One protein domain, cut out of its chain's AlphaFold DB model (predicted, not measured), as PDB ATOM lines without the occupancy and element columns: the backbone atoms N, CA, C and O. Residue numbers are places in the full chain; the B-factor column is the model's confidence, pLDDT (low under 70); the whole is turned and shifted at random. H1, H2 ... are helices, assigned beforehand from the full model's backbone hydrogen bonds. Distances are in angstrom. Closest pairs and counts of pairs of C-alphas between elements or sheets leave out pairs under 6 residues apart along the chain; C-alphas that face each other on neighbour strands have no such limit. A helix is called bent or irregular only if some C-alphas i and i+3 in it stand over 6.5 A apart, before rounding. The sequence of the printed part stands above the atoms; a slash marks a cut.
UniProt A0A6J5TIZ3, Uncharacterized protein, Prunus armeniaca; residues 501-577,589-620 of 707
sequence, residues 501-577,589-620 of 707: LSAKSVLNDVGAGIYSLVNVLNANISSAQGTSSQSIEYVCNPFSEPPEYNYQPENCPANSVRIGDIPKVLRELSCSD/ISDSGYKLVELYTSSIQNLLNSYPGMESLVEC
ATOM      1  N   LEU A 501      56.765-121.664  75.757       87.50
ATOM      2  CA  LEU A 501      56.209-122.124  77.033       87.50
ATOM      3  C   LEU A 501      57.192-121.980  78.199       87.50
ATOM      4  O   LEU A 501      56.762-121.739  79.326       87.50
ATOM      5  N   SER A 502      58.504-122.071  77.956       86.69
ATOM      6  CA  SER A 502      59.508-121.837  79.006       86.69
ATOM      7  C   SER A 502      59.434-120.414  79.588       86.69
ATOM      8  O   SER A 502      59.673-120.216  80.783       86.69
ATOM      9  N   ALA A 503      58.986-119.440  78.783       86.94
ATOM     10  CA  ALA A 503      58.779-118.057  79.199       86.94
ATOM     11  C   ALA A 503      57.506-117.846  80.044       86.94
ATOM     12  O   ALA A 503      57.325-116.766  80.605       86.94
ATOM     13  N   LYS A 504      56.649-118.869  80.213       89.00
ATOM     14  CA  LYS A 504      55.468-118.797  81.093       89.00
ATOM     15  C   LYS A 504      55.839-118.514  82.545       89.00
ATOM     16  O   LYS A 504      55.128-117.779  83.217       89.00
ATOM     17  N   SER A 505      56.969-119.048  83.005       89.25
ATOM     18  CA  SER A 505      57.506-118.755  84.340       89.25
ATOM     19  C   SER A 505      57.776-117.259  84.535       89.25
ATOM     20  O   SER A 505      57.333-116.682  85.519       89.25
ATOM     21  N   VAL A 506      58.398-116.610  83.544       88.69
ATOM     22  CA  VAL A 506      58.679-115.167  83.559       88.69
ATOM     23  C   VAL A 506      57.385-114.354  83.568       88.69
ATOM     24  O   VAL A 506      57.275-113.383  84.312       88.69
ATOM     25  N   LEU A 507      56.393-114.746  82.763       90.31
ATOM     26  CA  LEU A 507      55.094-114.072  82.748       90.31
ATOM     27  C   LEU A 507      54.368-114.215  84.100       90.31
ATOM     28  O   LEU A 507      53.816-113.241  84.606       90.31
ATOM     29  N   ASN A 508      54.449-115.394  84.721       91.19
ATOM     30  CA  ASN A 508      53.900-115.656  86.051       91.19
ATOM     31  C   ASN A 508      54.602-114.834  87.148       91.19
ATOM     32  O   ASN A 508      53.933-114.292  88.023       91.19
ATOM     33  N   ASP A 509      55.928-114.676  87.080       90.75
ATOM     34  CA  ASP A 509      56.688-113.824  88.006       90.75
ATOM     35  C   ASP A 509      56.265-112.349  87.897       90.75
ATOM     36  O   ASP A 509      56.175-111.644  88.905       90.75
ATOM     37  N   VAL A 510      55.950-111.880  86.683       89.94
ATOM     38  CA  VAL A 510      55.395-110.535  86.463       89.94
ATOM     39  C   VAL A 510      54.008-110.409  87.100       89.94
ATOM     40  O   VAL A 510      53.756-109.430  87.807       89.94
ATOM     41  N   GLY A 511      53.131-111.402  86.911       91.25
ATOM     42  CA  GLY A 511      51.819-111.456  87.566       91.25
ATOM     43  C   GLY A 511      51.929-111.433  89.096       91.25
ATOM     44  O   GLY A 511      51.287-110.614  89.754       91.25
ATOM     45  N   ALA A 512      52.823-112.246  89.663       91.75
ATOM     46  CA  ALA A 512      53.103-112.286  91.098       91.75
ATOM     47  C   ALA A 512      53.639-110.946  91.633       91.75
ATOM     48  O   ALA A 512      53.226-110.488  92.704       91.75
ATOM     49  N   GLY A 513      54.523-110.289  90.876       89.81
ATOM     50  CA  GLY A 513      55.058-108.970  91.210       89.81
ATOM     51  C   GLY A 513      53.973-107.894  91.277       89.81
ATOM     52  O   GLY A 513      53.912-107.144  92.254       89.81
ATOM     53  N   ILE A 514      53.076-107.849  90.285       89.81
ATOM     54  CA  ILE A 514      51.956-106.894  90.269       89.81
ATOM     55  C   ILE A 514      50.956-107.218  91.386       89.81
ATOM     56  O   ILE A 514      50.532-106.310  92.101       89.81
ATOM     57  N   TYR A 515      50.631-108.496  91.592       91.12
ATOM     58  CA  TYR A 515      49.748-108.934  92.673       91.12
ATOM     59  C   TYR A 515      50.272-108.480  94.046       91.12
ATOM     60  O   TYR A 515      49.535-107.895  94.845       91.12
ATOM     61  N   SER A 516      51.565-108.695  94.311       90.81
ATOM     62  CA  SER A 516      52.205-108.262  95.555       90.81
ATOM     63  C   SER A 516      52.204-106.740  95.697       90.81
ATOM     64  O   SER A 516      51.946-106.232  96.788       90.81
ATOM     65  N   LEU A 517      52.477-106.003  94.614       88.00
ATOM     66  CA  LEU A 517      52.471-104.541  94.615       88.00
ATOM     67  C   LEU A 517      51.093-103.984  94.995       88.00
ATOM     68  O   LEU A 517      51.005-103.125  95.873       88.00
ATOM     69  N   VAL A 518      50.021-104.492  94.379       87.25
ATOM     70  CA  VAL A 518      48.648-104.048  94.670       87.25
ATOM     71  C   VAL A 518      48.263-104.358  96.116       87.25
ATOM     72  O   VAL A 518      47.696-103.506  96.796       87.25
ATOM     73  N   ASN A 519      48.625-105.532  96.633       87.38
ATOM     74  CA  ASN A 519      48.318-105.888  98.018       87.38
ATOM     75  C   ASN A 519      49.064-105.009  99.035       87.38
ATOM     76  O   ASN A 519      48.467-104.594 100.028       87.38
ATOM     77  N   VAL A 520      50.336-104.679  98.782       86.44
ATOM     78  CA  VAL A 520      51.102-103.741  99.626       86.44
ATOM     79  C   VAL A 520      50.488-102.340  99.580       86.44
ATOM     80  O   VAL A 520      50.340-101.701 100.623       86.44
ATOM     81  N   LEU A 521      50.083-101.872  98.395       82.00
ATOM     82  CA  LEU A 521      49.389-100.592  98.234       82.00
ATOM     83  C   LEU A 521      48.082-100.562  99.032       82.00
ATOM     84  O   LEU A 521      47.868 -99.634  99.810       82.00
ATOM     85  N   ASN A 522      47.245-101.591  98.902       83.44
ATOM     86  CA  ASN A 522      45.983-101.684  99.632       83.44
ATOM     87  C   ASN A 522      46.192-101.746 101.150       83.44
ATOM     88  O   ASN A 522      45.496-101.043 101.878       83.44
ATOM     89  N   ALA A 523      47.182-102.502 101.637       82.31
ATOM     90  CA  ALA A 523      47.517-102.545 103.061       82.31
ATOM     91  C   ALA A 523      47.942-101.166 103.601       82.31
ATOM     92  O   ALA A 523      47.480-100.743 104.664       82.31
ATOM     93  N   ASN A 524      48.763-100.429 102.843       79.38
ATOM     94  CA  ASN A 524      49.182 -99.076 103.209       79.38
ATOM     95  C   ASN A 524      48.003 -98.092 103.199       79.38
ATOM     96  O   ASN A 524      47.858 -97.317 104.145       79.38
ATOM     97  N   ILE A 525      47.128 -98.155 102.189       73.81
ATOM     98  CA  ILE A 525      45.907 -97.339 102.117       73.81
ATOM     99  C   ILE A 525      45.006 -97.614 103.328       73.81
ATOM    100  O   ILE A 525      44.580 -96.671 103.994       73.81
ATOM    101  N   SER A 526      44.764 -98.885 103.668       72.94
ATOM    102  CA  SER A 526      43.979 -99.255 104.851       72.94
ATOM    103  C   SER A 526      44.608 -98.742 106.153       72.94
ATOM    104  O   SER A 526      43.887 -98.291 107.040       72.94
ATOM    105  N   SER A 527      45.942 -98.750 106.265       69.31
ATOM    106  CA  SER A 527      46.641 -98.205 107.438       69.31
ATOM    107  C   SER A 527      46.542 -96.675 107.540       69.31
ATOM    108  O   SER A 527      46.352 -96.146 108.634       69.31
ATOM    109  N   ALA A 528      46.590 -95.962 106.409       65.50
ATOM    110  CA  ALA A 528      46.474 -94.505 106.351       65.50
ATOM    111  C   ALA A 528      45.043 -94.027 106.659       65.50
ATOM    112  O   ALA A 528      44.860 -93.037 107.370       65.50
ATOM    113  N   GLN A 529      44.020 -94.774 106.225       62.47
ATOM    114  CA  GLN A 529      42.614 -94.493 106.549       62.47
ATOM    115  C   GLN A 529      42.306 -94.549 108.049       62.47
ATOM    116  O   GLN A 529      41.410 -93.849 108.511       62.47
ATOM    117  N   GLY A 530      43.083 -95.300 108.837       53.22
ATOM    118  CA  GLY A 530      42.984 -95.278 110.300       53.22
ATOM    119  C   GLY A 530      43.242 -93.896 110.924       53.22
ATOM    120  O   GLY A 530      42.920 -93.686 112.090       53.22
ATOM    121  N   THR A 531      43.791 -92.949 110.154       49.09
ATOM    122  CA  THR A 531      44.130 -91.584 110.592       49.09
ATOM    123  C   THR A 531      43.337 -90.470 109.890       49.09
ATOM    124  O   THR A 531      43.450 -89.313 110.290       49.09
ATOM    125  N   SER A 532      42.499 -90.785 108.893       49.91
ATOM    126  CA  SER A 532      41.800 -89.798 108.051       49.91
ATOM    127  C   SER A 532      40.334 -90.167 107.797       49.91
ATOM    128  O   SER A 532      40.023 -91.310 107.489       49.91
ATOM    129  N   SER A 533      39.422 -89.192 107.848       43.59
ATOM    130  CA  SER A 533      37.963 -89.387 107.726       43.59
ATOM    131  C   SER A 533      37.437 -89.665 106.302       43.59
ATOM    132  O   SER A 533      36.225 -89.667 106.099       43.59
ATOM    133  N   GLN A 534      38.312 -89.865 105.310       49.84
ATOM    134  CA  GLN A 534      37.954 -90.117 103.908       49.84
ATOM    135  C   GLN A 534      38.214 -91.582 103.529       49.84
ATOM    136  O   GLN A 534      39.328 -92.084 103.671       49.84
ATOM    137  N   SER A 535      37.182 -92.268 103.030       53.19
ATOM    138  CA  SER A 535      37.275 -93.640 102.525       53.19
ATOM    139  C   SER A 535      37.937 -93.648 101.145       53.19
ATOM    140  O   SER A 535      37.278 -93.373 100.143       53.19
ATOM    141  N   ILE A 536      39.235 -93.943 101.081       59.84
ATOM    142  CA  ILE A 536      39.919 -94.177  99.802       59.84
ATOM    143  C   ILE A 536      39.405 -95.510  99.236       59.84
ATOM    144  O   ILE A 536      39.396 -96.537  99.918       59.84
ATOM    145  N   GLU A 537      38.931 -95.471  97.997       63.91
ATOM    146  CA  GLU A 537      38.359 -96.608  97.280       63.91
ATOM    147  C   GLU A 537      39.452 -97.663  96.997       63.91
ATOM    148  O   GLU A 537      40.585 -97.329  96.644       63.91
ATOM    149  N   TYR A 538      39.145 -98.943  97.234       74.62
ATOM    150  CA  TYR A 538      40.104-100.055  97.163       74.62
ATOM    151  C   TYR A 538      40.648-100.241  95.735       74.62
ATOM    152  O   TYR A 538      39.874-100.254  94.770       74.62
ATOM    153  N   VAL A 539      41.968-100.426  95.590       84.56
ATOM    154  CA  VAL A 539      42.593-100.716  94.290       84.56
ATOM    155  C   VAL A 539      42.357-102.180  93.953       84.56
ATOM    156  O   VAL A 539      42.761-103.069  94.705       84.56
ATOM    157  N   CYS A 540      41.723-102.459  92.816       87.56
ATOM    158  CA  CYS A 540      41.508-103.842  92.423       87.56
ATOM    159  C   CYS A 540      42.818-104.524  92.034       87.56
ATOM    160  O   CYS A 540      43.604-103.994  91.246       87.56
ATOM    161  N   ASN A 541      42.997-105.744  92.536       89.12
ATOM    162  CA  ASN A 541      44.024-106.648  92.061       89.12
ATOM    163  C   ASN A 541      43.462-107.478  90.896       89.12
ATOM    164  O   ASN A 541      42.543-108.265  91.119       89.12
ATOM    165  N   PRO A 542      43.970-107.310  89.662       89.75
ATOM    166  CA  PRO A 542      43.452-108.032  88.508       89.75
ATOM    167  C   PRO A 542      44.007-109.461  88.402       89.75
ATOM    168  O   PRO A 542      43.720-110.133  87.419       89.75
ATOM    169  N   PHE A 543      44.820-109.920  89.356       91.50
ATOM    170  CA  PHE A 543      45.396-111.264  89.373       91.50
ATOM    171  C   PHE A 543      44.779-112.124  90.480       91.50
ATOM    172  O   PHE A 543      44.481-111.629  91.571       91.50
ATOM    173  N   SER A 544      44.614-113.421  90.214       90.12
ATOM    174  CA  SER A 544      44.126-114.384  91.205       90.12
ATOM    175  C   SER A 544      45.119-114.589  92.357       90.12
ATOM    176  O   SER A 544      46.311-114.303  92.237       90.12
ATOM    177  N   GLU A 545      44.634-115.134  93.476       87.06
ATOM    178  CA  GLU A 545      45.484-115.495  94.614       87.06
ATOM    179  C   GLU A 545      46.554-116.547  94.232       87.06
ATOM    180  O   GLU A 545      46.377-117.291  93.254       87.06
ATOM    181  N   PRO A 546      47.676-116.624  94.981       86.19
ATOM    182  CA  PRO A 546      48.705-117.636  94.759       86.19
ATOM    183  C   PRO A 546      48.121-119.060  94.822       86.19
ATOM    184  O   PRO A 546      47.211-119.306  95.616       86.19
ATOM    185  N   PRO A 547      48.671-120.029  94.066       82.69
ATOM    186  CA  PRO A 547      49.942-119.971  93.333       82.69
ATOM    187  C   PRO A 547      49.827-119.618  91.840       82.69
ATOM    188  O   PRO A 547      50.854-119.529  91.172       82.69
ATOM    189  N   GLU A 548      48.613-119.475  91.304       82.19
ATOM    190  CA  GLU A 548      48.388-119.461  89.850       82.19
ATOM    191  C   GLU A 548      48.517-118.075  89.209       82.19
ATOM    192  O   GLU A 548      48.842-118.007  88.030       82.19
ATOM    193  N   TYR A 549      48.274-116.993  89.964       88.44
ATOM    194  CA  TYR A 549      48.363-115.598  89.494       88.44
ATOM    195  C   TYR A 549      47.756-115.365  88.095       88.44
ATOM    196  O   TYR A 549      48.318-114.648  87.269       88.44
ATOM    197  N   ASN A 550      46.598-115.966  87.818       89.00
ATOM    198  CA  ASN A 550      45.920-115.830  86.531       89.00
ATOM    199  C   ASN A 550      45.375-114.405  86.384       89.00
ATOM    200  O   ASN A 550      44.795-113.861  87.329       89.00
ATOM    201  N   TYR A 551      45.526-113.805  85.202       90.06
ATOM    202  CA  TYR A 551      44.999-112.470  84.922       90.06
ATOM    203  C   TYR A 551      43.485-112.532  84.686       90.06
ATOM    204  O   TYR A 551      43.021-113.127  83.720       90.06
ATOM    205  N   GLN A 552      42.717-111.932  85.593       87.88
ATOM    206  CA  GLN A 552      41.254-111.956  85.642       87.88
ATOM    207  C   GLN A 552      40.704-110.544  85.922       87.88
ATOM    208  O   GLN A 552      40.118-110.292  86.982       87.88
ATOM    209  N   PRO A 553      40.889-109.582  84.998       84.50
ATOM    210  CA  PRO A 553      40.426-108.207  85.183       84.50
ATOM    211  C   PRO A 553      38.898-108.104  85.321       84.50
ATOM    212  O   PRO A 553      38.401-107.137  85.894       84.50
ATOM    213  N   GLU A 554      38.141-109.085  84.828       83.94
ATOM    214  CA  GLU A 554      36.687-109.189  84.994       83.94
ATOM    215  C   GLU A 554      36.233-109.421  86.441       83.94
ATOM    216  O   GLU A 554      35.101-109.075  86.778       83.94
ATOM    217  N   ASN A 555      37.104-109.945  87.308       85.06
ATOM    218  CA  ASN A 555      36.797-110.127  88.729       85.06
ATOM    219  C   ASN A 555      36.882-108.812  89.518       85.06
ATOM    220  O   ASN A 555      36.461-108.757  90.674       85.06
ATOM    221  N   CYS A 556      37.380-107.740  88.893       85.44
ATOM    222  CA  CYS A 556      37.361-106.408  89.471       85.44
ATOM    223  C   CYS A 556      35.953-105.802  89.416       85.44
ATOM    224  O   CYS A 556      35.428-105.566  88.323       85.44
ATOM    225  N   PRO A 557      35.333-105.487  90.567       81.88
ATOM    226  CA  PRO A 557      34.008-104.889  90.578       81.88
ATOM    227  C   PRO A 557      34.055-103.462  90.006       81.88
ATOM    228  O   PRO A 557      35.061-102.763  90.108       81.88
ATOM    229  N   ALA A 558      32.963-103.010  89.386       73.94
ATOM    230  CA  ALA A 558      32.932-101.736  88.654       73.94
ATOM    231  C   ALA A 558      33.176-100.487  89.532       73.94
ATOM    232  O   ALA A 558      33.506 -99.432  89.004       73.94
ATOM    233  N   ASN A 559      33.020-100.617  90.852       73.25
ATOM    234  CA  ASN A 559      33.279 -99.596  91.872       73.25
ATOM    235  C   ASN A 559      34.685 -99.706  92.496       73.25
ATOM    236  O   ASN A 559      34.895 -99.270  93.619       73.25
ATOM    237  N   SER A 560      35.626-100.374  91.828       78.50
ATOM    238  CA  SER A 560      37.014-100.471  92.286       78.50
ATOM    239  C   SER A 560      37.940 -99.642  91.408       78.50
ATOM    240  O   SER A 560      37.698 -99.452  90.212       78.50
ATOM    241  N   VAL A 561      39.029 -99.162  92.004       83.00
ATOM    242  CA  VAL A 561      40.018 -98.342  91.301       83.00
ATOM    243  C   VAL A 561      40.937 -99.266  90.510       83.00
ATOM    244  O   VAL A 561      41.585-100.151  91.074       83.00
ATOM    245  N   ARG A 562      41.010 -99.077  89.190       83.81
ATOM    246  CA  ARG A 562      41.995 -99.766  88.346       83.81
ATOM    247  C   ARG A 562      43.370 -99.137  88.535       83.81
ATOM    248  O   ARG A 562      43.469 -97.954  88.847       83.81
ATOM    249  N   ILE A 563      44.434 -99.893  88.265       84.56
ATOM    250  CA  ILE A 563      45.810 -99.404  88.444       84.56
ATOM    251  C   ILE A 563      46.061 -98.106  87.659       84.56
ATOM    252  O   ILE A 563      46.568 -97.148  88.232       84.56
ATOM    253  N   GLY A 564      45.635 -98.020  86.393       80.88
ATOM    254  CA  GLY A 564      45.760 -96.788  85.602       80.88
ATOM    255  C   GLY A 564      44.893 -95.609  86.073       80.88
ATOM    256  O   GLY A 564      45.130 -94.478  85.660       80.88
ATOM    257  N   ASP A 565      43.900 -95.841  86.937       84.44
ATOM    258  CA  ASP A 565      43.012 -94.805  87.479       84.44
ATOM    259  C   ASP A 565      43.465 -94.287  88.857       84.44
ATOM    260  O   ASP A 565      42.935 -93.286  89.340       84.44
ATOM    261  N   ILE A 566      44.494 -94.896  89.461       83.88
ATOM    262  CA  ILE A 566      45.093 -94.455  90.732       83.88
ATOM    263  C   ILE A 566      45.452 -92.955  90.720       83.88
ATOM    264  O   ILE A 566      45.107 -92.262  91.682       83.88
ATOM    265  N   PRO A 567      46.061 -92.386  89.658       82.62
ATOM    266  CA  PRO A 567      46.386 -90.959  89.630       82.62
ATOM    267  C   PRO A 567      45.157 -90.055  89.662       82.62
ATOM    268  O   PRO A 567      45.261 -88.907  90.079       82.62
ATOM    269  N   LYS A 568      43.982 -90.530  89.234       80.69
ATOM    270  CA  LYS A 568      42.746 -89.736  89.293       80.69
ATOM    271  C   LYS A 568      42.275 -89.590  90.734       80.69
ATOM    272  O   LYS A 568      41.949 -88.485  91.146       80.69
ATOM    273  N   VAL A 569      42.331 -90.682  91.497       77.56
ATOM    274  CA  VAL A 569      41.976 -90.703  92.924       77.56
ATOM    275  C   VAL A 569      42.982 -89.898  93.748       77.56
ATOM    276  O   VAL A 569      42.603 -89.111  94.609       77.56
ATOM    277  N   LEU A 570      44.279 -90.033  93.455       76.38
ATOM    278  CA  LEU A 570      45.331 -89.321  94.187       76.38
ATOM    279  C   LEU A 570      45.419 -87.828  93.853       76.38
ATOM    280  O   LEU A 570      45.996 -87.072  94.632       76.38
ATOM    281  N   ARG A 571      44.852 -87.381  92.726       73.94
ATOM    282  CA  ARG A 571      44.879 -85.966  92.324       73.94
ATOM    283  C   ARG A 571      44.172 -85.074  93.340       73.94
ATOM    284  O   ARG A 571      44.653 -83.982  93.625       73.94
ATOM    285  N   GLU A 572      43.080 -85.563  93.921       69.19
ATOM    286  CA  GLU A 572      42.321 -84.863  94.966       69.19
ATOM    287  C   GLU A 572      43.095 -84.753  96.292       69.19
ATOM    288  O   GLU A 572      42.762 -83.935  97.144       69.19
ATOM    289  N   LEU A 573      44.166 -85.541  96.439       68.44
ATOM    290  CA  LEU A 573      45.034 -85.614  97.613       68.44
ATOM    291  C   LEU A 573      46.429 -85.001  97.355       68.44
ATOM    292  O   LEU A 573      47.341 -85.201  98.162       68.44
ATOM    293  N   SER A 574      46.606 -84.281  96.239       67.00
ATOM    294  CA  SER A 574      47.884 -83.688  95.808       67.00
ATOM    295  C   SER A 574      47.920 -82.161  95.977       67.00
ATOM    296  O   SER A 574      46.916 -81.477  95.782       67.00
ATOM    297  N   CYS A 575      49.082 -81.610  96.345       68.56
ATOM    298  CA  CYS A 575      49.285 -80.162  96.507       68.56
ATOM    299  C   CYS A 575      49.730 -79.512  95.184       68.56
ATOM    300  O   CYS A 575      50.764 -79.901  94.647       68.56
ATOM    301  N   SER A 576      49.014 -78.493  94.685       55.91
ATOM    302  CA  SER A 576      49.367 -77.808  93.422       55.91
ATOM    303  C   SER A 576      50.445 -76.718  93.539       55.91
ATOM    304  O   SER A 576      51.063 -76.407  92.531       55.91
ATOM    305  N   ASP A 577      50.725 -76.176  94.733       52.62
ATOM    306  CA  ASP A 577      51.686 -75.071  94.914       52.62
ATOM    307  C   ASP A 577      52.632 -75.315  96.105       52.62
ATOM    308  O   ASP A 577      52.415 -74.855  97.228       52.62
ATOM    309  N   ILE A 589      50.456 -85.880  99.520       69.19
ATOM    310  CA  ILE A 589      51.376 -86.156  98.391       69.19
ATOM    311  C   ILE A 589      51.897 -84.868  97.725       69.19
ATOM    312  O   ILE A 589      51.125 -83.991  97.337       69.19
ATOM    313  N   SER A 590      53.225 -84.774  97.552       73.19
ATOM    314  CA  SER A 590      53.887 -83.691  96.804       73.19
ATOM    315  C   SER A 590      53.658 -83.819  95.290       73.19
ATOM    316  O   SER A 590      53.537 -84.932  94.786       73.19
ATOM    317  N   ASP A 591      53.684 -82.713  94.538       73.19
ATOM    318  CA  ASP A 591      53.536 -82.721  93.065       73.19
ATOM    319  C   ASP A 591      54.537 -83.668  92.369       73.19
ATOM    320  O   ASP A 591      54.181 -84.459  91.495       73.19
ATOM    321  N   SER A 592      55.786 -83.693  92.847       71.62
ATOM    322  CA  SER A 592      56.807 -84.632  92.360       71.62
ATOM    323  C   SER A 592      56.453 -86.103  92.620       71.62
ATOM    324  O   SER A 592      56.673 -86.950  91.756       71.62
ATOM    325  N   GLY A 593      55.862 -86.409  93.781       73.69
ATOM    326  CA  GLY A 593      55.392 -87.750  94.123       73.69
ATOM    327  C   GLY A 593      54.155 -88.148  93.323       73.69
ATOM    328  O   GLY A 593      54.070 -89.283  92.863       73.69
ATOM    329  N   TYR A 594      53.239 -87.207  93.084       79.62
ATOM    330  CA  TYR A 594      52.072 -87.411  92.228       79.62
ATOM    331  C   TYR A 594      52.487 -87.787  90.804       79.62
ATOM    332  O   TYR A 594      52.074 -88.827  90.292       79.62
ATOM    333  N   LYS A 595      53.375 -86.989  90.202       79.75
ATOM    334  CA  LYS A 595      53.888 -87.226  88.850       79.75
ATOM    335  C   LYS A 595      54.631 -88.557  88.737       79.75
ATOM    336  O   LYS A 595      54.523 -89.243  87.727       79.75
ATOM    337  N   LEU A 596      55.362 -88.947  89.782       80.12
ATOM    338  CA  LEU A 596      56.025 -90.246  89.834       80.12
ATOM    339  C   LEU A 596      55.001 -91.394  89.820       80.12
ATOM    340  O   LEU A 596      55.139 -92.329  89.036       80.12
ATOM    341  N   VAL A 597      53.952 -91.307  90.643       80.94
ATOM    342  CA  VAL A 597      52.880 -92.315  90.686       80.94
ATOM    343  C   VAL A 597      52.114 -92.378  89.364       80.94
ATOM    344  O   VAL A 597      51.836 -93.475  88.882       80.94
ATOM    345  N   GLU A 598      51.816 -91.236  88.744       83.69
ATOM    346  CA  GLU A 598      51.186 -91.166  87.420       83.69
ATOM    347  C   GLU A 598      51.988 -91.934  86.365       83.69
ATOM    348  O   GLU A 598      51.446 -92.786  85.662       83.69
ATOM    349  N   LEU A 599      53.299 -91.708  86.318       81.69
ATOM    350  CA  LEU A 599      54.180 -92.380  85.371       81.69
ATOM    351  C   LEU A 599      54.259 -93.898  85.611       81.69
ATOM    352  O   LEU A 599      54.133 -94.675  84.662       81.69
ATOM    353  N   TYR A 600      54.408 -94.352  86.862       80.94
ATOM    354  CA  TYR A 600      54.450 -95.790  87.171       80.94
ATOM    355  C   TYR A 600      53.131 -96.499  86.859       80.94
ATOM    356  O   TYR A 600      53.125 -97.585  86.278       80.94
ATOM    357  N   THR A 601      52.008 -95.892  87.236       85.44
ATOM    358  CA  THR A 601      50.677 -96.477  87.031       85.44
ATOM    359  C   THR A 601      50.298 -96.528  85.553       85.44
ATOM    360  O   THR A 601      49.760 -97.545  85.115       85.44
ATOM    361  N   SER A 602      50.665 -95.509  84.766       85.69
ATOM    362  CA  SER A 602      50.558 -95.511  83.298       85.69
ATOM    363  C   SER A 602      51.339 -96.673  82.677       85.69
ATOM    364  O   SER A 602      50.778 -97.473  81.926       85.69
ATOM    365  N   SER A 603      52.608 -96.845  83.063       86.19
ATOM    366  CA  SER A 603      53.449 -97.904  82.494       86.19
ATOM    367  C   SER A 603      52.950 -99.311  82.847       86.19
ATOM    368  O   SER A 603      52.942-100.203  81.996       86.19
ATOM    369  N   ILE A 604      52.490 -99.519  84.089       87.75
ATOM    370  CA  ILE A 604      51.881-100.791  84.507       87.75
ATOM    371  C   ILE A 604      50.578-101.027  83.741       87.75
ATOM    372  O   ILE A 604      50.332-102.143  83.293       87.75
ATOM    373  N   GLN A 605      49.758 -99.996  83.525       89.31
ATOM    374  CA  GLN A 605      48.531-100.137  82.746       89.31
ATOM    375  C   GLN A 605      48.818-100.524  81.288       89.31
ATOM    376  O   GLN A 605      48.131-101.388  80.744       89.31
ATOM    377  N   ASN A 606      49.850 -99.951  80.666       88.94
ATOM    378  CA  ASN A 606      50.278-100.316  79.311       88.94
ATOM    379  C   ASN A 606      50.754-101.776  79.231       88.94
ATOM    380  O   ASN A 606      50.416-102.494  78.282       88.94
ATOM    381  N   LEU A 607      51.455-102.250  80.265       90.12
ATOM    382  CA  LEU A 607      51.826-103.657  80.402       90.12
ATOM    383  C   LEU A 607      50.590-104.560  80.556       90.12
ATOM    384  O   LEU A 607      50.479-105.560  79.850       90.12
ATOM    385  N   LEU A 608      49.635-104.190  81.418       91.12
ATOM    386  CA  LEU A 608      48.389-104.939  81.634       91.12
ATOM    387  C   LEU A 608      47.517-105.016  80.377       91.12
ATOM    388  O   LEU A 608      46.915-106.052  80.107       91.12
ATOM    389  N   ASN A 609      47.483-103.954  79.571       90.44
ATOM    390  CA  ASN A 609      46.774-103.948  78.290       90.44
ATOM    391  C   ASN A 609      47.377-104.952  77.291       90.44
ATOM    392  O   ASN A 609      46.659-105.488  76.448       90.44
ATOM    393  N   SER A 610      48.683-105.218  77.392       91.94
ATOM    394  CA  SER A 610      49.407-106.165  76.531       91.94
ATOM    395  C   SER A 610      49.460-107.588  77.107       91.94
ATOM    396  O   SER A 610      49.788-108.529  76.382       91.94
ATOM    397  N   TYR A 611      49.110-107.764  78.387       92.31
ATOM    398  CA  TYR A 611      49.229-109.028  79.119       92.31
ATOM    399  C   TYR A 611      48.472-110.199  78.473       92.31
ATOM    400  O   TYR A 611      49.112-111.226  78.235       92.31
ATOM    401  N   PRO A 612      47.189-110.065  78.067       92.69
ATOM    402  CA  PRO A 612      46.471-111.164  77.410       92.69
ATOM    403  C   PRO A 612      47.127-111.614  76.098       92.69
ATOM    404  O   PRO A 612      47.117-112.793  75.749       92.69
ATOM    405  N   GLY A 613      47.722-110.671  75.360       91.12
ATOM    406  CA  GLY A 613      48.450-110.976  74.133       91.12
ATOM    407  C   GLY A 613      49.730-111.764  74.418       91.12
ATOM    408  O   GLY A 613      49.999-112.756  73.744       91.12
ATOM    409  N   MET A 614      50.506-111.351  75.427       92.38
ATOM    410  CA  MET A 614      51.715-112.072  75.846       92.38
ATOM    411  C   MET A 614      51.396-113.491  76.316       92.38
ATOM    412  O   MET A 614      52.087-114.429  75.926       92.38
ATOM    413  N   GLU A 615      50.336-113.652  77.107       92.44
ATOM    414  CA  GLU A 615      49.859-114.953  77.574       92.44
ATOM    415  C   GLU A 615      49.484-115.860  76.394       92.44
ATOM    416  O   GLU A 615      50.018-116.961  76.261       92.44
ATOM    417  N   SER A 616      48.676-115.351  75.457       93.12
ATOM    418  CA  SER A 616      48.300-116.076  74.236       93.12
ATOM    419  C   SER A 616      49.513-116.494  73.390       93.12
ATOM    420  O   SER A 616      49.531-117.596  72.832       93.12
ATOM    421  N   LEU A 617      50.546-115.649  73.307       91.94
ATOM    422  CA  LEU A 617      51.780-115.938  72.570       91.94
ATOM    423  C   LEU A 617      52.618-117.024  73.247       91.94
ATOM    424  O   LEU A 617      53.034-117.976  72.587       91.94
ATOM    425  N   VAL A 618      52.841-116.894  74.556       91.31
ATOM    426  CA  VAL A 618      53.620-117.835  75.376       91.31
ATOM    427  C   VAL A 618      52.976-119.222  75.395       91.31
ATOM    428  O   VAL A 618      53.669-120.230  75.282       91.31
ATOM    429  N   GLU A 619      51.644-119.298  75.451       90.19
ATOM    430  CA  GLU A 619      50.895-120.563  75.390       90.19
ATOM    431  C   GLU A 619      50.730-121.123  73.961       90.19
ATOM    432  O   GLU A 619      50.128-122.187  73.736       90.19
ATOM    433  N   CYS A 620      51.298-120.420  72.974       90.19
ATOM    434  CA  CYS A 620      51.190-120.712  71.548       90.19
ATOM    435  C   CYS A 620      49.737-120.696  71.030       90.19
ATOM    436  O   CYS A 620      49.443-121.251  69.966       90.19
TER     437      CYS A 620
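Overview. This is residues 501 to 577 and 589 to 620 of the 707 residues of an uncharacterized protein of Prunus armeniaca (UniProt A0A6J5TIZ3). Two long helices, H3 and H1, make a narrow V: the last residues of H3 meet the first residues of H1, and the helices spread apart from there. The short helix H2 packs side by side with residues 594 to 605 of H3, while the long link of residues 530 to 562 folds back toward the closed end of the V and then returns to H2; residues 529 to 534, of which 529 is the last residue of H1, stick out at the open end of the V. The printed part has 109 residues, with three named helices in the order H1, H2, H3 and no named strand, and its class is all helix. It is only just compact, close to loose, with a radius of gyration of the C-alphas of 15.4 A, and elongated, spanning 50 by 26 by 22 A.

Arrangement. H3, residues 591 to 618, is the longest helix by residues, with a kink of 44 degrees near residue 612. H2, residues 563 to 571, touches H3 through residues 594 to 605 of H3 alone; the closest C-alphas, those of Gly 564 and Thr 601, are 5.1 A apart. H2 and H3 run opposite ways at a shallow tilt of 14 degrees. H1, residues 504 to 529, touches H3 with residues 504 to 507 alone, and H3 touches it with residues 614 to 618 alone. Their closest C-alphas, those of Lys 504 and Val 618, are 6.1 A apart. H1 and H3 run opposite ways at a shallow tilt of 34 degrees, only just short of steep. H1 and H2 are apart, but only just, with their closest C-alphas 8.3 A from each other. In H1 every O i to N i+4 pair is within hydrogen-bond range; in H2 3 of 5 are, and in H3 22 of 24.

Along the chain. H3 has 28 residues and runs 39.3 A from C-alpha 591 at (53.536, -82.721, 93.065) to C-alpha 618 at (53.620, -117.835, 75.376). It is irregular, with C-alphas 609 and 612 7.3 A apart. H1 has 26 residues and begins with C-alpha 504 at (55.468, -118.797, 81.093); its first and last C-alphas are 37.5 A apart. H2 has 9 residues over 14.0 A and is irregular, with C-alphas 564 and 567 7.1 A apart.

Size, cuts and confidence. The two C-alphas farthest apart, those of Asp 577 and Cys 620, are 51.3 A from each other. The link from H1 to H2, 33 residues, is long. Residues 578 to 588 are not printed, in the link across the cut from H2 to H3; C-alphas 577 and 589 are 11.6 A apart. The mean pLDDT of the printed part is 81.0, and residues 527 to 537, 572 to 577 and 589 are under 70.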